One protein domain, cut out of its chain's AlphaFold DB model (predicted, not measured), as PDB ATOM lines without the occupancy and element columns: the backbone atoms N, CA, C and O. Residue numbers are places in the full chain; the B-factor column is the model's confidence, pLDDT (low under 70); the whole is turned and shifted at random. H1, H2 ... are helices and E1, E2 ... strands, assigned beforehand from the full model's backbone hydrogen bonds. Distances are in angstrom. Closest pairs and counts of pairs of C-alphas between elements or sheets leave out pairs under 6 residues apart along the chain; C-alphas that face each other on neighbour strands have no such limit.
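This is residues 19 to 136 of the 239 residues of an uncharacterized protein of Thalassocella blandensis (UniProt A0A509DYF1). A long, twisted sheet is built on one long hairpin, E3 and E4, which makes the longest axis. Towards one end E1 joins E3 in a three-strand ribbon; towards the other E2 and E5 join the hairpin, with H1 and H2 packed over one face there and H3 over the opposite face. The printed part has 118 residues, with three named helices and five named strands in the order E1 H1 H2 E2 E3 E4 E5 H3, of the class mixed, helices and strands. The sheet is branched, its neighbour pairs E1 and E3, E2 and E3, E3 and E4, E4 and E5 each antiparallel. The whole is loose, with a radius of gyration of the C-alphas of 18.0 A, and a rod spanning 60 by 28 by 23 A.

E3, residues 73 to 90, is 50.4 A long from first to last C-alpha, beginning at (109.287, 117.767, 150.644). E4, residues 94 to 111, is 51.7 A long. E1, residues 23 to 32, is 28.7 A long and begins at (128.383, 142.538, 187.868). E5, residues 114 to 121, is 20.9 A long, and E2, residues 65 to 69, 12.7 A. H1 is residues 40 to 47, 11.0 A; H2 is residues 53 to 60, 10.5 A; H3 is residues 129 to 136, 10.9 A, ending at (117.951, 120.282, 149.495).

E2, E3, E4 and E5 form a meander, each strand the antiparallel neighbour of the one before. In the hairpin of E3 and E4, N 82 and O 102 are 2.7 A apart, within hydrogen-bond range. E1, beside residues 80 to 90, and E2, beside residues 73 to 77, lie on one side of E3, with E4 on the other side. Also within range are N 81 and O 32, 2.7 A, between E3 and E1; N 69 and O 73, 2.8 A, between E2 and E3; and N 107 and O 119, 2.8 A, between E4 and E5. H1 is on the sheet; its closest C-alphas to E5 are those of Lys 47 and Thr 118, 6.5 A. H2, on the same face, lies over E4 at a height of 9.4 A, along the strands at 17 degrees on the local plane. H1 and H2 are close but not clearly touching, the closest C-alphas being those of Val 42 and Gln 59, 7.4 A. H3, on the opposite face, lies over E3 and E4 at a height of 9.3 A, across the strands at 79 degrees to E3 on the local plane. In H1 and H2 every O i to N i+4 pair is within hydrogen-bond range, in H3 3 of 4.

The two C-alphas farthest apart are those of Asp 71 and Val 93, 60.7 A. The printed part has no cut, and no link is long. The mean pLDDT of the printed part is 91.3; residue 92 and residues 129 to 130 are under 70.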
ATOM      1  N   GLY A  19     134.059 146.799 190.951       85.38
ATOM      2  CA  GLY A  19     132.733 147.074 190.397       85.38
ATOM      3  C   GLY A  19     132.422 146.234 189.158       85.38
ATOM      4  O   GLY A  19     131.334 145.671 189.063       85.38
ATOM      5  N   ILE A  20     133.387 146.082 188.243       85.00
ATOM      6  CA  ILE A  20     133.222 145.224 187.058       85.00
ATOM      7  C   ILE A  20     133.147 143.749 187.461       85.00
ATOM      8  O   ILE A  20     132.305 143.021 186.938       85.00
ATOM      9  N   ALA A  21     133.975 143.308 188.411       83.88
ATOM     10  CA  ALA A  21     133.963 141.923 188.882       83.88
ATOM     11  C   ALA A  21     132.666 141.542 189.623       83.88
ATOM     12  O   ALA A  21     132.324 140.364 189.692       83.88
ATOM     13  N   ALA A  22     131.939 142.521 190.173       84.56
ATOM     14  CA  ALA A  22     130.707 142.307 190.934       84.56
ATOM     15  C   ALA A  22     129.419 142.356 190.088       84.56
ATOM     16  O   ALA A  22     128.327 142.218 190.646       84.56
ATOM     17  N   CYS A  23     129.523 142.570 188.774       84.69
ATOM     18  CA  CYS A  23     128.383 142.538 187.868       84.69
ATOM     19  C   CYS A  23     128.281 141.155 187.218       84.69
ATOM     20  O   CYS A  23     129.137 140.764 186.427       84.69
ATOM     21  N   SER A  24     127.230 140.407 187.552       89.19
ATOM     22  CA  SER A  24     126.916 139.142 186.890       89.19
ATOM     23  C   SER A  24     125.626 139.294 186.098       89.19
ATOM     24  O   SER A  24     124.579 139.651 186.641       89.19
ATOM     25  N   ILE A  25     125.720 139.024 184.800       90.06
ATOM     26  CA  ILE A  25     124.589 138.989 183.878       90.06
ATOM     27  C   ILE A  25     124.421 137.530 183.483       90.06
ATOM     28  O   ILE A  25     125.345 136.925 182.946       90.06
ATOM     29  N   THR A  26     123.265 136.955 183.787       93.81
ATOM     30  CA  THR A  26     122.895 135.619 183.321       93.81
ATOM     31  C   THR A  26     121.723 135.758 182.370       93.81
ATOM     32  O   THR A  26     120.699 136.332 182.733       93.81
ATOM     33  N   GLU A  27     121.869 135.226 181.169       94.38
ATOM     34  CA  GLU A  27     120.805 135.153 180.177       94.38
ATOM     35  C   GLU A  27     120.502 133.682 179.909       94.38
ATOM     36  O   GLU A  27     121.417 132.867 179.776       94.38
ATOM     37  N   ARG A  28     119.219 133.329 179.913       94.19
ATOM     38  CA  ARG A  28     118.726 131.988 179.609       94.19
ATOM     39  C   ARG A  28     117.553 132.101 178.654       94.19
ATOM     40  O   ARG A  28     116.745 133.017 178.772       94.19
ATOM     41  N   VAL A  29     117.474 131.153 177.735       94.75
ATOM     42  CA  VAL A  29     116.353 131.004 176.813       94.75
ATOM     43  C   VAL A  29     115.706 129.665 177.128       94.75
ATOM     44  O   VAL A  29     116.399 128.650 177.141       94.75
ATOM     45  N   SER A  30     114.410 129.665 177.406       95.88
ATOM     46  CA  SER A  30     113.600 128.450 177.471       95.88
ATOM     47  C   SER A  30     112.552 128.462 176.367       95.88
ATOM     48  O   SER A  30     112.166 129.514 175.856       95.88
ATOM     49  N   TYR A  31     112.129 127.267 175.971       96.31
ATOM     50  CA  TYR A  31     111.068 127.055 175.000       96.31
ATOM     51  C   TYR A  31     109.900 126.416 175.740       96.31
ATOM     52  O   TYR A  31     110.102 125.435 176.453       96.31
ATOM     53  N   GLU A  32     108.717 126.998 175.617       96.12
ATOM     54  CA  GLU A  32     107.503 126.547 176.294       96.12
ATOM     55  C   GLU A  32     106.380 126.356 175.269       96.12
ATOM     56  O   GLU A  32     106.193 127.195 174.388       96.12
ATOM     57  N   ASP A  33     105.631 125.265 175.360       94.19
ATOM     58  CA  ASP A  33     104.397 125.043 174.602       94.19
ATOM     59  C   ASP A  33     103.168 125.078 175.530       94.19
ATOM     60  O   ASP A  33     103.206 125.665 176.613       94.19
ATOM     61  N   GLN A  34     102.035 124.528 175.082       90.88
ATOM     62  CA  GLN A  34     100.817 124.464 175.898       90.88
ATOM     63  C   GLN A  34     100.898 123.418 177.020       90.88
ATOM     64  O   GLN A  34     100.079 123.460 177.936       90.88
ATOM     65  N   GLU A  35     101.862 122.500 176.955       91.06
ATOM     66  CA  GLU A  35     102.056 121.399 177.899       91.06
ATOM     67  C   GLU A  35     103.179 121.692 178.906       91.06
ATOM     68  O   GLU A  35     103.156 121.182 180.027       91.06
ATOM     69  N   GLY A  36     104.129 122.562 178.558       93.69
ATOM     70  CA  GLY A  36     105.141 123.068 179.474       93.69
ATOM     71  C   GLY A  36     106.471 123.372 178.800       93.69
ATOM     72  O   GLY A  36     106.542 123.798 177.652       93.69
ATOM     73  N   GLN A  37     107.559 123.206 179.555       95.12
ATOM     74  CA  GLN A  37     108.905 123.496 179.075       95.12
ATOM     75  C   GLN A  37     109.439 122.358 178.194       95.12
ATOM     76  O   GLN A  37     109.578 121.225 178.654       95.12
ATOM     77  N   ILE A  38     109.845 122.691 176.969       95.94
ATOM     78  CA  ILE A  38     110.476 121.763 176.027       95.94
ATOM     79  C   ILE A  38     111.980 121.668 176.343       95.94
ATOM     80  O   ILE A  38     112.677 122.693 176.340       95.94
ATOM     81  N   PRO A  39     112.529 120.463 176.594       95.31
ATOM     82  CA  PRO A  39     113.958 120.286 176.833       95.31
ATOM     83  C   PRO A  39     114.807 120.674 175.615       95.31
ATOM     84  O   PRO A  39     114.539 120.251 174.492       95.31
ATOM     85  N   GLU A  40     115.907 121.403 175.836       93.69
ATOM     86  CA  GLU A  40     116.817 121.814 174.751       93.69
ATOM     87  C   GLU A  40     117.426 120.612 173.998       93.69
ATOM     88  O   GLU A  40     117.694 120.688 172.798       93.69
ATOM     89  N   SER A  41     117.570 119.471 174.683       95.06
ATOM     90  CA  SER A  41     118.071 118.222 174.101       95.06
ATOM     91  C   SER A  41     117.229 117.721 172.929       95.06
ATOM     92  O   SER A  41     117.796 117.193 171.978       95.06
ATOM     93  N   VAL A  42     115.908 117.944 172.951       95.62
ATOM     94  CA  VAL A  42     115.003 117.551 171.859       95.62
ATOM     95  C   VAL A  42     115.411 118.247 170.561       95.62
ATOM     96  O   VAL A  42     115.579 117.608 169.523       95.62
ATOM     97  N   PHE A  43     115.675 119.557 170.613       95.25
ATOM     98  CA  PHE A  43     116.109 120.311 169.436       95.25
ATOM     99  C   PHE A  43     117.479 119.854 168.930       95.25
ATOM    100  O   PHE A  43     117.704 119.820 167.720       95.25
ATOM    101  N   GLU A  44     118.397 119.500 169.830       94.88
ATOM    102  CA  GLU A  44     119.713 118.985 169.450       94.88
ATOM    103  C   GLU A  44     119.629 117.606 168.788       94.88
ATOM    104  O   GLU A  44     120.281 117.381 167.765       94.88
ATOM    105  N   ASP A  45     118.775 116.710 169.280       96.38
ATOM    106  CA  ASP A  45     118.569 115.394 168.670       96.38
ATOM    107  C   ASP A  45     117.878 115.489 167.298       96.38
ATOM    108  O   ASP A  45     118.262 114.778 166.357       96.38
ATOM    109  N   ILE A  46     116.957 116.447 167.130       95.75
ATOM    110  CA  ILE A  46     116.338 116.790 165.838       95.75
ATOM    111  C   ILE A  46     117.378 117.339 164.855       95.75
ATOM    112  O   ILE A  46     117.466 116.871 163.715       95.75
ATOM    113  N   LYS A  47     118.207 118.305 165.277       94.19
ATOM    114  CA  LYS A  47     119.276 118.883 164.437       94.19
ATOM    115  C   LYS A  47     120.296 117.829 164.010       94.19
ATOM    116  O   LYS A  47     120.784 117.865 162.881       94.19
ATOM    117  N   GLN A  48     120.604 116.885 164.899       94.88
ATOM    118  CA  GLN A  48     121.516 115.771 164.637       94.88
ATOM    119  C   GLN A  48     120.866 114.639 163.826       94.88
ATOM    120  O   GLN A  48     121.554 113.676 163.493       94.88
ATOM    121  N   LYS A  49     119.580 114.767 163.457       93.25
ATOM    122  CA  LYS A  49     118.822 113.799 162.644       93.25
ATOM    123  C   LYS A  49     118.782 112.400 163.262       93.25
ATOM    124  O   LYS A  49     118.758 111.409 162.537       93.25
ATOM    125  N   LYS A  50     118.824 112.317 164.594       90.44
ATOM    126  CA  LYS A  50     118.780 111.032 165.307       90.44
ATOM    127  C   LYS A  50     117.375 110.471 165.421       90.44
ATOM    128  O   LYS A  50     117.238 109.266 165.587       90.44
ATOM    129  N   ILE A  51     116.375 111.343 165.359       94.31
ATOM    130  CA  ILE A  51     114.987 110.975 165.584       94.31
ATOM    131  C   ILE A  51     114.194 110.946 164.282       94.31
ATOM    132  O   ILE A  51     114.454 111.692 163.332       94.31
ATOM    133  N   SER A  52     113.235 110.036 164.243       94.19
ATOM    134  CA  SER A  52     112.282 109.848 163.161       94.19
ATOM    135  C   SER A  52     111.157 110.882 163.222       94.19
ATOM    136  O   SER A  52     110.880 111.470 164.262       94.19
ATOM    137  N   THR A  53     110.449 111.076 162.107       94.31
ATOM    138  CA  THR A  53     109.281 111.972 162.039       94.31
ATOM    139  C   THR A  53     108.230 111.670 163.114       94.31
ATOM    140  O   THR A  53     107.635 112.597 163.649       94.31
ATOM    141  N   GLY A  54     107.998 110.389 163.427       94.75
ATOM    142  CA  GLY A  54     107.038 109.986 164.459       94.75
ATOM    143  C   GLY A  54     107.483 110.417 165.854       94.75
ATOM    144  O   GLY A  54     106.698 111.014 166.579       94.75
ATOM    145  N   GLU A  55     108.760 110.216 166.182       95.19
ATOM    146  CA  GLU A  55     109.339 110.648 167.463       95.19
ATOM    147  C   GLU A  55     109.351 112.177 167.605       95.19
ATOM    148  O   GLU A  55     109.172 112.689 168.705       95.19
ATOM    149  N   VAL A  56     109.513 112.930 166.506       96.19
ATOM    150  CA  VAL A  56     109.385 114.400 166.541       96.19
ATOM    151  C   VAL A  56     107.971 114.806 166.959       96.19
ATOM    152  O   VAL A  56     107.817 115.702 167.780       96.19
ATOM    153  N   VAL A  57     106.945 114.158 166.400       96.44
ATOM    154  CA  VAL A  57     105.536 114.425 166.738       96.44
ATOM    155  C   VAL A  57     105.214 113.964 168.161       96.44
ATOM    156  O   VAL A  57     104.484 114.644 168.867       96.44
ATOM    157  N   GLU A  58     105.800 112.860 168.624       95.25
ATOM    158  CA  GLU A  58     105.645 112.399 170.008       95.25
ATOM    159  C   GLU A  58     106.260 113.379 171.021       95.25
ATOM    160  O   GLU A  58     105.689 113.603 172.081       95.25
ATOM    161  N   GLN A  59     107.405 113.989 170.691       94.62
ATOM    162  CA  GLN A  59     108.112 114.907 171.594       94.62
ATOM    163  C   GLN A  59     107.631 116.361 171.523       94.62
ATOM    164  O   GLN A  59     107.767 117.078 172.510       94.62
ATOM    165  N   LEU A  60     107.144 116.820 170.364       95.94
ATOM    166  CA  LEU A  60     106.722 118.213 170.137       95.94
ATOM    167  C   LEU A  60     105.202 118.381 169.970       95.94
ATOM    168  O   LEU A  60     104.734 119.502 169.767       95.94
ATOM    169  N   GLY A  61     104.444 117.287 169.982       95.62
ATOM    170  CA  GLY A  61     103.013 117.280 169.702       95.62
ATOM    171  C   GLY A  61     102.673 117.416 168.214       95.62
ATOM    172  O   GLY A  61     103.501 117.235 167.318       95.62
ATOM    173  N   GLU A  62     101.411 117.736 167.931       96.38
ATOM    174  CA  GLU A  62     100.916 117.907 166.563       96.38
ATOM    175  C   GLU A  62     101.373 119.252 165.959       96.38
ATOM    176  O   GLU A  62     101.236 120.305 166.594       96.38
ATOM    177  N   PRO A  63     101.892 119.273 164.715       97.00
ATOM    178  CA  PRO A  63     102.300 120.514 164.075       97.00
ATOM    179  C   PRO A  63     101.089 121.403 163.766       97.00
ATOM    180  O   PRO A  63     100.064 120.956 163.256       97.00
ATOM    181  N   VAL A  64     101.250 122.709 163.980       96.69
ATOM    182  CA  VAL A  64     100.219 123.721 163.693       96.69
ATOM    183  C   VAL A  64      99.973 123.863 162.191       96.69
ATOM    184  O   VAL A  64      98.868 124.189 161.763       96.69
ATOM    185  N   LEU A  65     101.011 123.648 161.384       96.06
ATOM    186  CA  LEU A  65     100.936 123.769 159.935       96.06
ATOM    187  C   LEU A  65     101.795 122.698 159.264       96.06
ATOM    188  O   LEU A  65     102.960 122.504 159.614       96.06
ATOM    189  N   ILE A  66     101.213 122.033 158.268       96.25
ATOM    190  CA  ILE A  66     101.890 121.072 157.400       96.25
ATOM    191  C   ILE A  66     101.793 121.595 155.968       96.25
ATOM    192  O   ILE A  66     100.696 121.723 155.429       96.25
ATOM    193  N   GLU A  67     102.935 121.867 155.344       94.75
ATOM    194  CA  GLU A  67     103.021 122.321 153.953       94.75
ATOM    195  C   GLU A  67     103.800 121.311 153.106       94.75
ATOM    196  O   GLU A  67     104.803 120.750 153.547       94.75
ATOM    197  N   MET A  68     103.351 121.087 151.871       93.81
ATOM    198  CA  MET A  68     104.062 120.271 150.883       93.81
ATOM    199  C   MET A  68     104.764 121.200 149.886       93.81
ATOM    200  O   MET A  68     104.121 122.012 149.221       93.81
ATOM    201  N   LEU A  69     106.090 121.105 149.801       90.50
ATOM    202  CA  LEU A  69     106.946 121.865 148.892       90.50
ATOM    203  C   LEU A  69     107.390 120.961 147.735       90.50
ATOM    204  O   LEU A  69     108.361 120.214 147.843       90.50
ATOM    205  N   GLY A  70     106.698 121.054 146.602       88.50
ATOM    206  CA  GLY A  70     106.920 120.128 145.489       88.50
ATOM    207  C   GLY A  70     106.444 118.713 145.828       88.50
ATOM    208  O   GLY A  70     105.570 118.544 146.677       88.50
ATOM    209  N   ASP A  71     107.014 117.711 145.159       88.06
ATOM    210  CA  ASP A  71     106.453 116.355 145.188       88.06
ATOM    211  C   ASP A  71     106.810 115.579 146.471       88.06
ATOM    212  O   ASP A  71     105.979 114.838 146.991       88.06
ATOM    213  N   ASP A  72     108.000 115.817 147.044       92.56
ATOM    214  CA  ASP A  72     108.554 114.948 148.098       92.56
ATOM    215  C   ASP A  72     108.973 115.673 149.389       92.56
ATOM    216  O   ASP A  72     109.465 115.026 150.321       92.56
ATOM    217  N   ILE A  73     108.851 117.005 149.463       94.75
ATOM    218  CA  ILE A  73     109.287 117.767 150.644       94.75
ATOM    219  C   ILE A  73     108.071 118.131 151.490       94.75
ATOM    220  O   ILE A  73     107.222 118.911 151.073       94.75
ATOM    221  N   LYS A  74     108.019 117.607 152.712       95.62
ATOM    222  CA  LYS A  74     106.996 117.938 153.710       95.62
ATOM    223  C   LYS A  74     107.614 118.847 154.760       95.62
ATOM    224  O   LYS A  74     108.614 118.476 155.362       95.62
ATOM    225  N   VAL A  75     107.035 120.012 155.011       96.25
ATOM    226  CA  VAL A  75     107.452 120.901 156.097       96.25
ATOM    227  C   VAL A  75     106.400 120.880 157.191       96.25
ATOM    228  O   VAL A  75     105.241 121.198 156.948       96.25
ATOM    229  N   MET A  76     106.809 120.504 158.398       97.38
ATOM    230  CA  MET A  76     105.984 120.597 159.599       97.38
ATOM    231  C   MET A  76     106.422 121.811 160.408       97.38
ATOM    232  O   MET A  76     107.619 122.022 160.601       97.38
ATOM    233  N   THR A  77     105.460 122.601 160.869       97.31
ATOM    234  CA  THR A  77     105.698 123.814 161.651       97.31
ATOM    235  C   THR A  77     105.061 123.677 163.025       97.31
ATOM    236  O   THR A  77     103.850 123.496 163.139       97.31
ATOM    237  N   TYR A  78     105.885 123.809 164.055       97.12
ATOM    238  CA  TYR A  78     105.515 123.757 165.465       97.12
ATOM    239  C   TYR A  78     105.554 125.166 166.050       97.12
ATOM    240  O   TYR A  78     106.386 125.979 165.645       97.12
ATOM    241  N   ARG A  79     104.658 125.461 166.991       97.00
ATOM    242  CA  ARG A  79     104.540 126.776 167.635       97.00
ATOM    243  C   ARG A  79     104.906 126.658 169.109       97.00
ATOM    244  O   ARG A  79     104.327 125.827 169.795       97.00
ATOM    245  N   PHE A  80     105.783 127.530 169.590       96.75
ATOM    246  CA  PHE A  80     106.161 127.622 171.003       96.75
ATOM    247  C   PHE A  80     106.416 129.077 171.390       96.75
ATOM    248  O   PHE A  80     106.693 129.939 170.554       96.75
ATOM    249  N   ASN A  81     106.346 129.332 172.686       97.25
ATOM    250  CA  ASN A  81     106.756 130.572 173.309       97.25
ATOM    251  C   ASN A  81     108.236 130.464 173.669       97.25
ATOM    252  O   ASN A  81     108.671 129.564 174.388       97.25
ATOM    253  N   ARG A  82     109.034 131.386 173.151       96.44
ATOM    254  CA  ARG A  82     110.427 131.562 173.520       96.44
ATOM    255  C   ARG A  82     110.492 132.529 174.692       96.44
ATOM    256  O   ARG A  82     110.230 133.719 174.548       96.44
ATOM    257  N   VAL A  83     110.857 132.012 175.855       96.56
ATOM    258  CA  VAL A  83     110.958 132.792 177.086       96.56
ATOM    259  C   VAL A  83     112.414 133.188 177.298       96.56
ATOM    260  O   VAL A  83     113.293 132.358 177.540       96.56
ATOM    261  N   HIS A  84     112.681 134.481 177.189       96.19
ATOM    262  CA  HIS A  84     113.972 135.092 177.461       96.19
ATOM    263  C   HIS A  84     114.012 135.558 178.915       96.19
ATOM    264  O   HIS A  84     113.326 136.501 179.310       96.19
ATOM    265  N   ILE A  85     114.842 134.900 179.722       94.62
ATOM    266  CA  ILE A  85     115.033 135.217 181.136       94.62
ATOM    267  C   ILE A  85     116.405 135.861 181.294       94.62
ATOM    268  O   ILE A  85     117.444 135.208 181.154       94.62
ATOM    269  N   ARG A  86     116.417 137.152 181.620       95.31
ATOM    270  CA  ARG A  86     117.634 137.926 181.848       95.31
ATOM    271  C   ARG A  86     117.717 138.366 183.300       95.31
ATOM    272  O   ARG A  86     116.957 139.213 183.753       95.31
ATOM    273  N   ASN A  87     118.701 137.828 184.002       92.69
ATOM    274  CA  ASN A  87     118.952 138.105 185.405       92.69
ATOM    275  C   ASN A  87     120.207 138.959 185.560       92.69
ATOM    276  O   ASN A  87     121.309 138.560 185.179       92.69
ATOM    277  N   TRP A  88     120.034 140.122 186.175       90.00
ATOM    278  CA  TRP A  88     121.097 141.044 186.531       90.00
ATOM    279  C   TRP A  88     121.364 140.957 188.030       90.00
ATOM    280  O   TRP A  88     120.442 140.996 188.851       90.00
ATOM    281  N   ARG A  89     122.638 140.832 188.396       87.50
ATOM    282  CA  ARG A  89     123.102 140.861 189.785       87.50
ATOM    283  C   ARG A  89     124.206 141.906 189.886       87.50
ATOM    284  O   ARG A  89     125.312 141.676 189.398       87.50
ATOM    285  N   PHE A  90     123.886 143.055 190.479       83.25
ATOM    286  CA  PHE A  90     124.817 144.164 190.696       83.25
ATOM    287  C   PHE A  90     125.173 144.250 192.168       83.25
ATOM    288  O   PHE A  90     124.377 144.745 192.972       83.25
ATOM    289  N   LEU A  91     126.372 143.773 192.520       73.31
ATOM    290  CA  LEU A  91     126.759 143.573 193.918       73.31
ATOM    291  C   LEU A  91     125.720 142.668 194.624       73.31
ATOM    292  O   LEU A  91     124.670 142.327 194.088       73.31
ATOM    293  N   PHE A  92     125.974 142.200 195.837       69.75
ATOM    294  CA  PHE A  92     125.055 141.259 196.501       69.75
ATOM    295  C   PHE A  92     123.661 141.840 196.841       69.75
ATOM    296  O   PHE A  92     122.860 141.157 197.468       69.75
ATOM    297  N   VAL A  93     123.370 143.084 196.447       78.38
ATOM    298  CA  VAL A  93     122.240 143.884 196.934       78.38
ATOM    299  C   VAL A  93     121.165 144.103 195.868       78.38
ATOM    300  O   VAL A  93     119.984 144.112 196.199       78.38
ATOM    301  N   LEU A  94     121.536 144.270 194.594       81.69
ATOM    302  CA  LEU A  94     120.579 144.587 193.534       81.69
ATOM    303  C   LEU A  94     120.391 143.384 192.615       81.69
ATOM    304  O   LEU A  94     121.273 143.034 191.825       81.69
ATOM    305  N   HIS A  95     119.216 142.767 192.719       85.25
ATOM    306  CA  HIS A  95     118.753 141.738 191.803       85.25
ATOM    307  C   HIS A  95     117.598 142.287 190.970       85.25
ATOM    308  O   HIS A  95     116.624 142.794 191.520       85.25
ATOM    309  N   SER A  96     117.714 142.197 189.649       89.19
ATOM    310  CA  SER A  96     116.625 142.510 188.728       89.19
ATOM    311  C   SER A  96     116.524 141.396 187.697       89.19
ATOM    312  O   SER A  96     117.530 141.016 187.092       89.19
ATOM    313  N   GLY A  97     115.323 140.850 187.537       90.88
ATOM    314  CA  GLY A  97     114.995 139.862 186.521       90.88
ATOM    315  C   GLY A  97     114.072 140.493 185.490       90.88
ATOM    316  O   GLY A  97     113.059 141.085 185.852       90.88
ATOM    317  N   ALA A  98     114.420 140.367 184.217       94.62
ATOM    318  CA  ALA A  98     113.525 140.652 183.110       94.62
ATOM    319  C   ALA A  98     113.126 139.323 182.464       94.62
ATOM    320  O   ALA A  98     113.986 138.489 182.176       94.62
ATOM    321  N   ARG A  99     111.825 139.139 182.252       95.88
ATOM    322  CA  ARG A  99     111.252 138.032 181.486       95.88
ATOM    323  C   ARG A  99     110.555 138.642 180.279       95.88
ATOM    324  O   ARG A  99     109.679 139.483 180.460       95.88
ATOM    325  N   SER A 100     110.969 138.259 179.080       96.38
ATOM    326  CA  SER A 100     110.236 138.561 177.851       96.38
ATOM    327  C   SER A 100     109.833 137.263 177.176       96.38
ATOM    328  O   SER A 100     110.538 136.259 177.270       96.38
ATOM    329  N   GLU A 101     108.672 137.281 176.544       96.50
ATOM    330  CA  GLU A 101     108.101 136.124 175.871       96.50
ATOM    331  C   GLU A 101     107.828 136.513 174.433       96.50
ATOM    332  O   GLU A 101     107.114 137.481 174.174       96.50
ATOM    333  N   ASP A 102     108.408 135.750 173.519       96.81
ATOM    334  CA  ASP A 102     108.255 135.950 172.089       96.81
ATOM    335  C   ASP A 102     107.651 134.686 171.482       96.81
ATOM    336  O   ASP A 102     108.001 133.565 171.857       96.81
ATOM    337  N   LEU A 103     106.729 134.843 170.536       96.19
ATOM    338  CA  LEU A 103     106.172 133.702 169.819       96.19
ATOM    339  C   LEU A 103     107.141 133.284 168.712       96.19
ATOM    340  O   LEU A 103     107.500 134.095 167.861       96.19
ATOM    341  N   SER A 104     107.526 132.012 168.689       96.19
ATOM    342  CA  SER A 104     108.445 131.466 167.694       96.19
ATOM    343  C   SER A 104     107.885 130.192 167.058       96.19
ATOM    344  O   SER A 104     107.077 129.461 167.637       96.19
ATOM    345  N   TYR A 105     108.328 129.930 165.832       96.12
ATOM    346  CA  TYR A 105     107.926 128.788 165.025       96.12
ATOM    347  C   TYR A 105     109.151 127.953 164.666       96.12
ATOM    348  O   TYR A 105     110.161 128.474 164.200       96.12
ATOM    349  N   PHE A 106     109.071 126.644 164.878       96.69
ATOM    350  CA  PHE A 106     110.124 125.690 164.541       96.69
ATOM    351  C   PHE A 106     109.646 124.878 163.366       96.69
ATOM    352  O   PHE A 106     108.607 124.223 163.415       96.69
ATOM    353  N   HIS A 107     110.418 124.938 162.300       96.25
ATOM    354  CA  HIS A 107     110.093 124.285 161.058       96.25
ATOM    355  C   HIS A 107     111.037 123.111 160.860       96.25
ATOM    356  O   HIS A 107     112.260 123.250 160.970       96.25
ATOM    357  N   VAL A 108     110.464 121.965 160.514       96.69
ATOM    358  CA  VAL A 108     111.193 120.740 160.209       96.69
ATOM    359  C   VAL A 108     110.817 120.308 158.800       96.69
ATOM    360  O   VAL A 108     109.666 119.977 158.521       96.69
ATOM    361  N   ALA A 109     111.790 120.354 157.893       95.81
ATOM    362  CA  ALA A 109     111.638 119.901 156.518       95.81
ATOM    363  C   ALA A 109     112.090 118.447 156.387       95.81
ATOM    364  O   ALA A 109     113.254 118.109 156.637       95.81
ATOM    365  N   TYR A 110     111.171 117.617 155.919       95.81
ATOM    366  CA  TYR A 110     111.344 116.203 155.652       95.81
ATOM    367  C   TYR A 110     111.388 115.954 154.152       95.81
ATOM    368  O   TYR A 110     110.641 116.568 153.394       95.81
ATOM    369  N   LYS A 111     112.217 115.003 153.728       95.12
ATOM    370  CA  LYS A 111     112.168 114.427 152.381       95.12
ATOM    371  C   LYS A 111     112.314 112.922 152.504       95.12
ATOM    372  O   LYS A 111     113.280 112.471 153.115       95.12
ATOM    373  N   ASN A 112     111.371 112.166 151.944       93.62
ATOM    374  CA  ASN A 112     111.305 110.705 152.096       93.62
ATOM    375  C   ASN A 112     111.318 110.257 153.571       93.62
ATOM    376  O   ASN A 112     112.018 109.319 153.930       93.62
ATOM    377  N   ASN A 113     110.571 110.962 154.431       93.06
ATOM    378  CA  ASN A 113     110.501 110.715 155.878       93.06
ATOM    379  C   ASN A 113     111.823 110.914 156.655       93.06
ATOM    380  O   ASN A 113     111.924 110.514 157.810       93.06
ATOM    381  N   GLU A 114     112.826 111.558 156.051       93.69
ATOM    382  CA  GLU A 114     114.080 111.930 156.711       93.69
ATOM    383  C   GLU A 114     114.167 113.442 156.925       93.69
ATOM    384  O   GLU A 114     113.891 114.219 156.005       93.69
ATOM    385  N   ILE A 115     114.650 113.867 158.096       95.38
ATOM    386  CA  ILE A 115     114.893 115.281 158.404       95.38
ATOM    387  C   ILE A 115     116.033 115.802 157.521       95.38
ATOM    388  O   ILE A 115     117.202 115.416 157.641       95.38
ATOM    389  N   LYS A 116     115.717 116.724 156.612       94.56
ATOM    390  CA  LYS A 116     116.721 117.380 155.768       94.56
ATOM    391  C   LYS A 116     117.235 118.652 156.407       94.56
ATOM    392  O   LYS A 116     118.456 118.832 156.439       94.56
ATOM    393  N   LYS A 117     116.333 119.488 156.927       94.00
ATOM    394  CA  LYS A 117     116.664 120.808 157.465       94.00
ATOM    395  C   LYS A 117     115.681 121.252 158.538       94.00
ATOM    396  O   LYS A 117     114.499 120.937 158.471       94.00
ATOM    397  N   THR A 118     116.192 122.017 159.492       95.44
ATOM    398  CA  THR A 118     115.445 122.569 160.623       95.44
ATOM    399  C   THR A 118     115.790 124.045 160.773       95.44
ATOM    400  O   THR A 118     116.955 124.414 160.591       95.44
ATOM    401  N   TRP A 119     114.823 124.893 161.107       95.06
ATOM    402  CA  TRP A 119     115.080 126.301 161.428       95.06
ATOM    403  C   TRP A 119     113.999 126.865 162.351       95.06
ATOM    404  O   TRP A 119     112.905 126.316 162.435       95.06
ATOM    405  N   ILE A 120     114.327 127.958 163.040       94.06
ATOM    406  CA  ILE A 120     113.393 128.728 163.869       94.06
ATOM    407  C   ILE A 120     113.145 130.069 163.173       94.06
ATOM    408  O   ILE A 120     114.096 130.673 162.667       94.06
ATOM    409  N   ASP A 121     111.892 130.508 163.119       94.69
ATOM    410  CA  ASP A 121     111.474 131.806 162.583       94.69
ATOM    411  C   ASP A 121     110.404 132.436 163.493       94.69
ATOM    412  O   ASP A 121     109.738 131.738 164.257       94.69
ATOM    413  N   ASP A 122     110.215 133.748 163.402       94.31
ATOM    414  CA  ASP A 122     109.196 134.478 164.179       94.31
ATOM    415  C   ASP A 122     107.849 134.527 163.437       94.31
ATOM    416  O   ASP A 122     106.837 135.012 163.942       94.31
ATOM    417  N   SER A 123     107.818 134.019 162.201       91.06
ATOM    418  CA  SER A 123     106.653 134.059 161.325       91.06
ATOM    419  C   SER A 123     106.152 132.655 160.993       91.06
ATOM    420  O   SER A 123     106.923 131.792 160.583       91.06
ATOM    421  N   LEU A 124     104.831 132.469 161.062       88.62
ATOM    422  CA  LEU A 124     104.176 131.212 160.690       88.62
ATOM    423  C   LEU A 124     104.388 130.862 159.208       88.62
ATOM    424  O   LEU A 124     104.479 129.690 158.852       88.62
ATOM    425  N   ARG A 125     104.439 131.875 158.331       85.19
ATOM    426  CA  ARG A 125     104.570 131.669 156.885       85.19
ATOM    427  C   ARG A 125     106.027 131.477 156.512       85.19
ATOM    428  O   ARG A 125     106.872 132.327 156.783       85.19
ATOM    429  N   ILE A 126     106.314 130.411 155.779       78.44
ATOM    430  CA  ILE A 126     107.666 130.164 155.304       78.44
ATOM    431  C   ILE A 126     107.956 131.126 154.134       78.44
ATOM    432  O   ILE A 126     107.677 130.857 152.973       78.44
ATOM    433  N   GLN A 127     108.537 132.292 154.417       76.75
ATOM    434  CA  GLN A 127     108.905 133.252 153.360       76.75
ATOM    435  C   GLN A 127     110.153 132.805 152.578       76.75
ATOM    436  O   GLN A 127     110.392 133.226 151.450       76.75
ATOM    437  N   LYS A 128     110.963 131.914 153.167       71.25
ATOM    438  CA  LYS A 128     112.255 131.455 152.627       71.25
ATOM    439  C   LYS A 128     112.178 130.098 151.901       71.25
ATOM    440  O   LYS A 128     113.217 129.480 151.664       71.25
ATOM    441  N   ILE A 129     110.974 129.653 151.513       68.94
ATOM    442  CA  ILE A 129     110.712 128.360 150.840       68.94
ATOM    443  C   ILE A 129     111.605 128.161 149.614       68.94
ATOM    444  O   ILE A 129     112.255 127.127 149.472       68.94
ATOM    445  N   HIS A 130     111.670 129.156 148.729       66.12
ATOM    446  CA  HIS A 130     112.339 128.992 147.437       66.12
ATOM    447  C   HIS A 130     113.834 128.687 147.569       66.12
ATOM    448  O   HIS A 130     114.394 127.958 146.752       66.12
ATOM    449  N   LYS A 131     114.478 129.189 148.628       74.75
ATOM    450  CA  LYS A 131     115.892 128.917 148.898       74.75
ATOM    451  C   LYS A 131     116.108 127.514 149.472       74.75
ATOM    452  O   LYS A 131     117.116 126.888 149.170       74.75
ATOM    453  N   LEU A 132     115.157 127.012 150.263       70.75
ATOM    454  CA  LEU A 132     115.206 125.664 150.838       70.75
ATOM    455  C   LEU A 132     115.152 124.586 149.754       70.75
ATOM    456  O   LEU A 132     115.959 123.662 149.784       70.75
ATOM    457  N   VAL A 133     114.263 124.741 148.770       73.56
ATOM    458  CA  VAL A 133     114.123 123.778 147.664       73.56
ATOM    459  C   VAL A 133     115.425 123.660 146.861       73.56
ATOM    460  O   VAL A 133     115.862 122.555 146.557       73.56
ATOM    461  N   GLN A 134     116.098 124.781 146.584       75.44
ATOM    462  CA  GLN A 134     117.366 124.783 145.840       75.44
ATOM    463  C   GLN A 134     118.542 124.163 146.610       75.44
ATOM    464  O   GLN A 134     119.495 123.685 146.001       75.44
ATOM    465  N   GLU A 135     118.510 124.204 147.943       77.12
ATOM    466  CA  GLU A 135     119.594 123.701 148.791       77.12
ATOM    467  C   GLU A 135     119.456 122.206 149.091       77.12
ATOM    468  O   GLU A 135     120.464 121.514 149.212       77.12
ATOM    469  N   VAL A 136     118.220 121.702 149.209       75.69
ATOM    470  CA  VAL A 136     117.951 120.282 149.495       75.69
ATOM    471  C   VAL A 136     118.291 119.401 148.295       75.69
ATOM    472  O   VAL A 136     118.867 118.328 148.472       75.69
TER     473      VAL A 136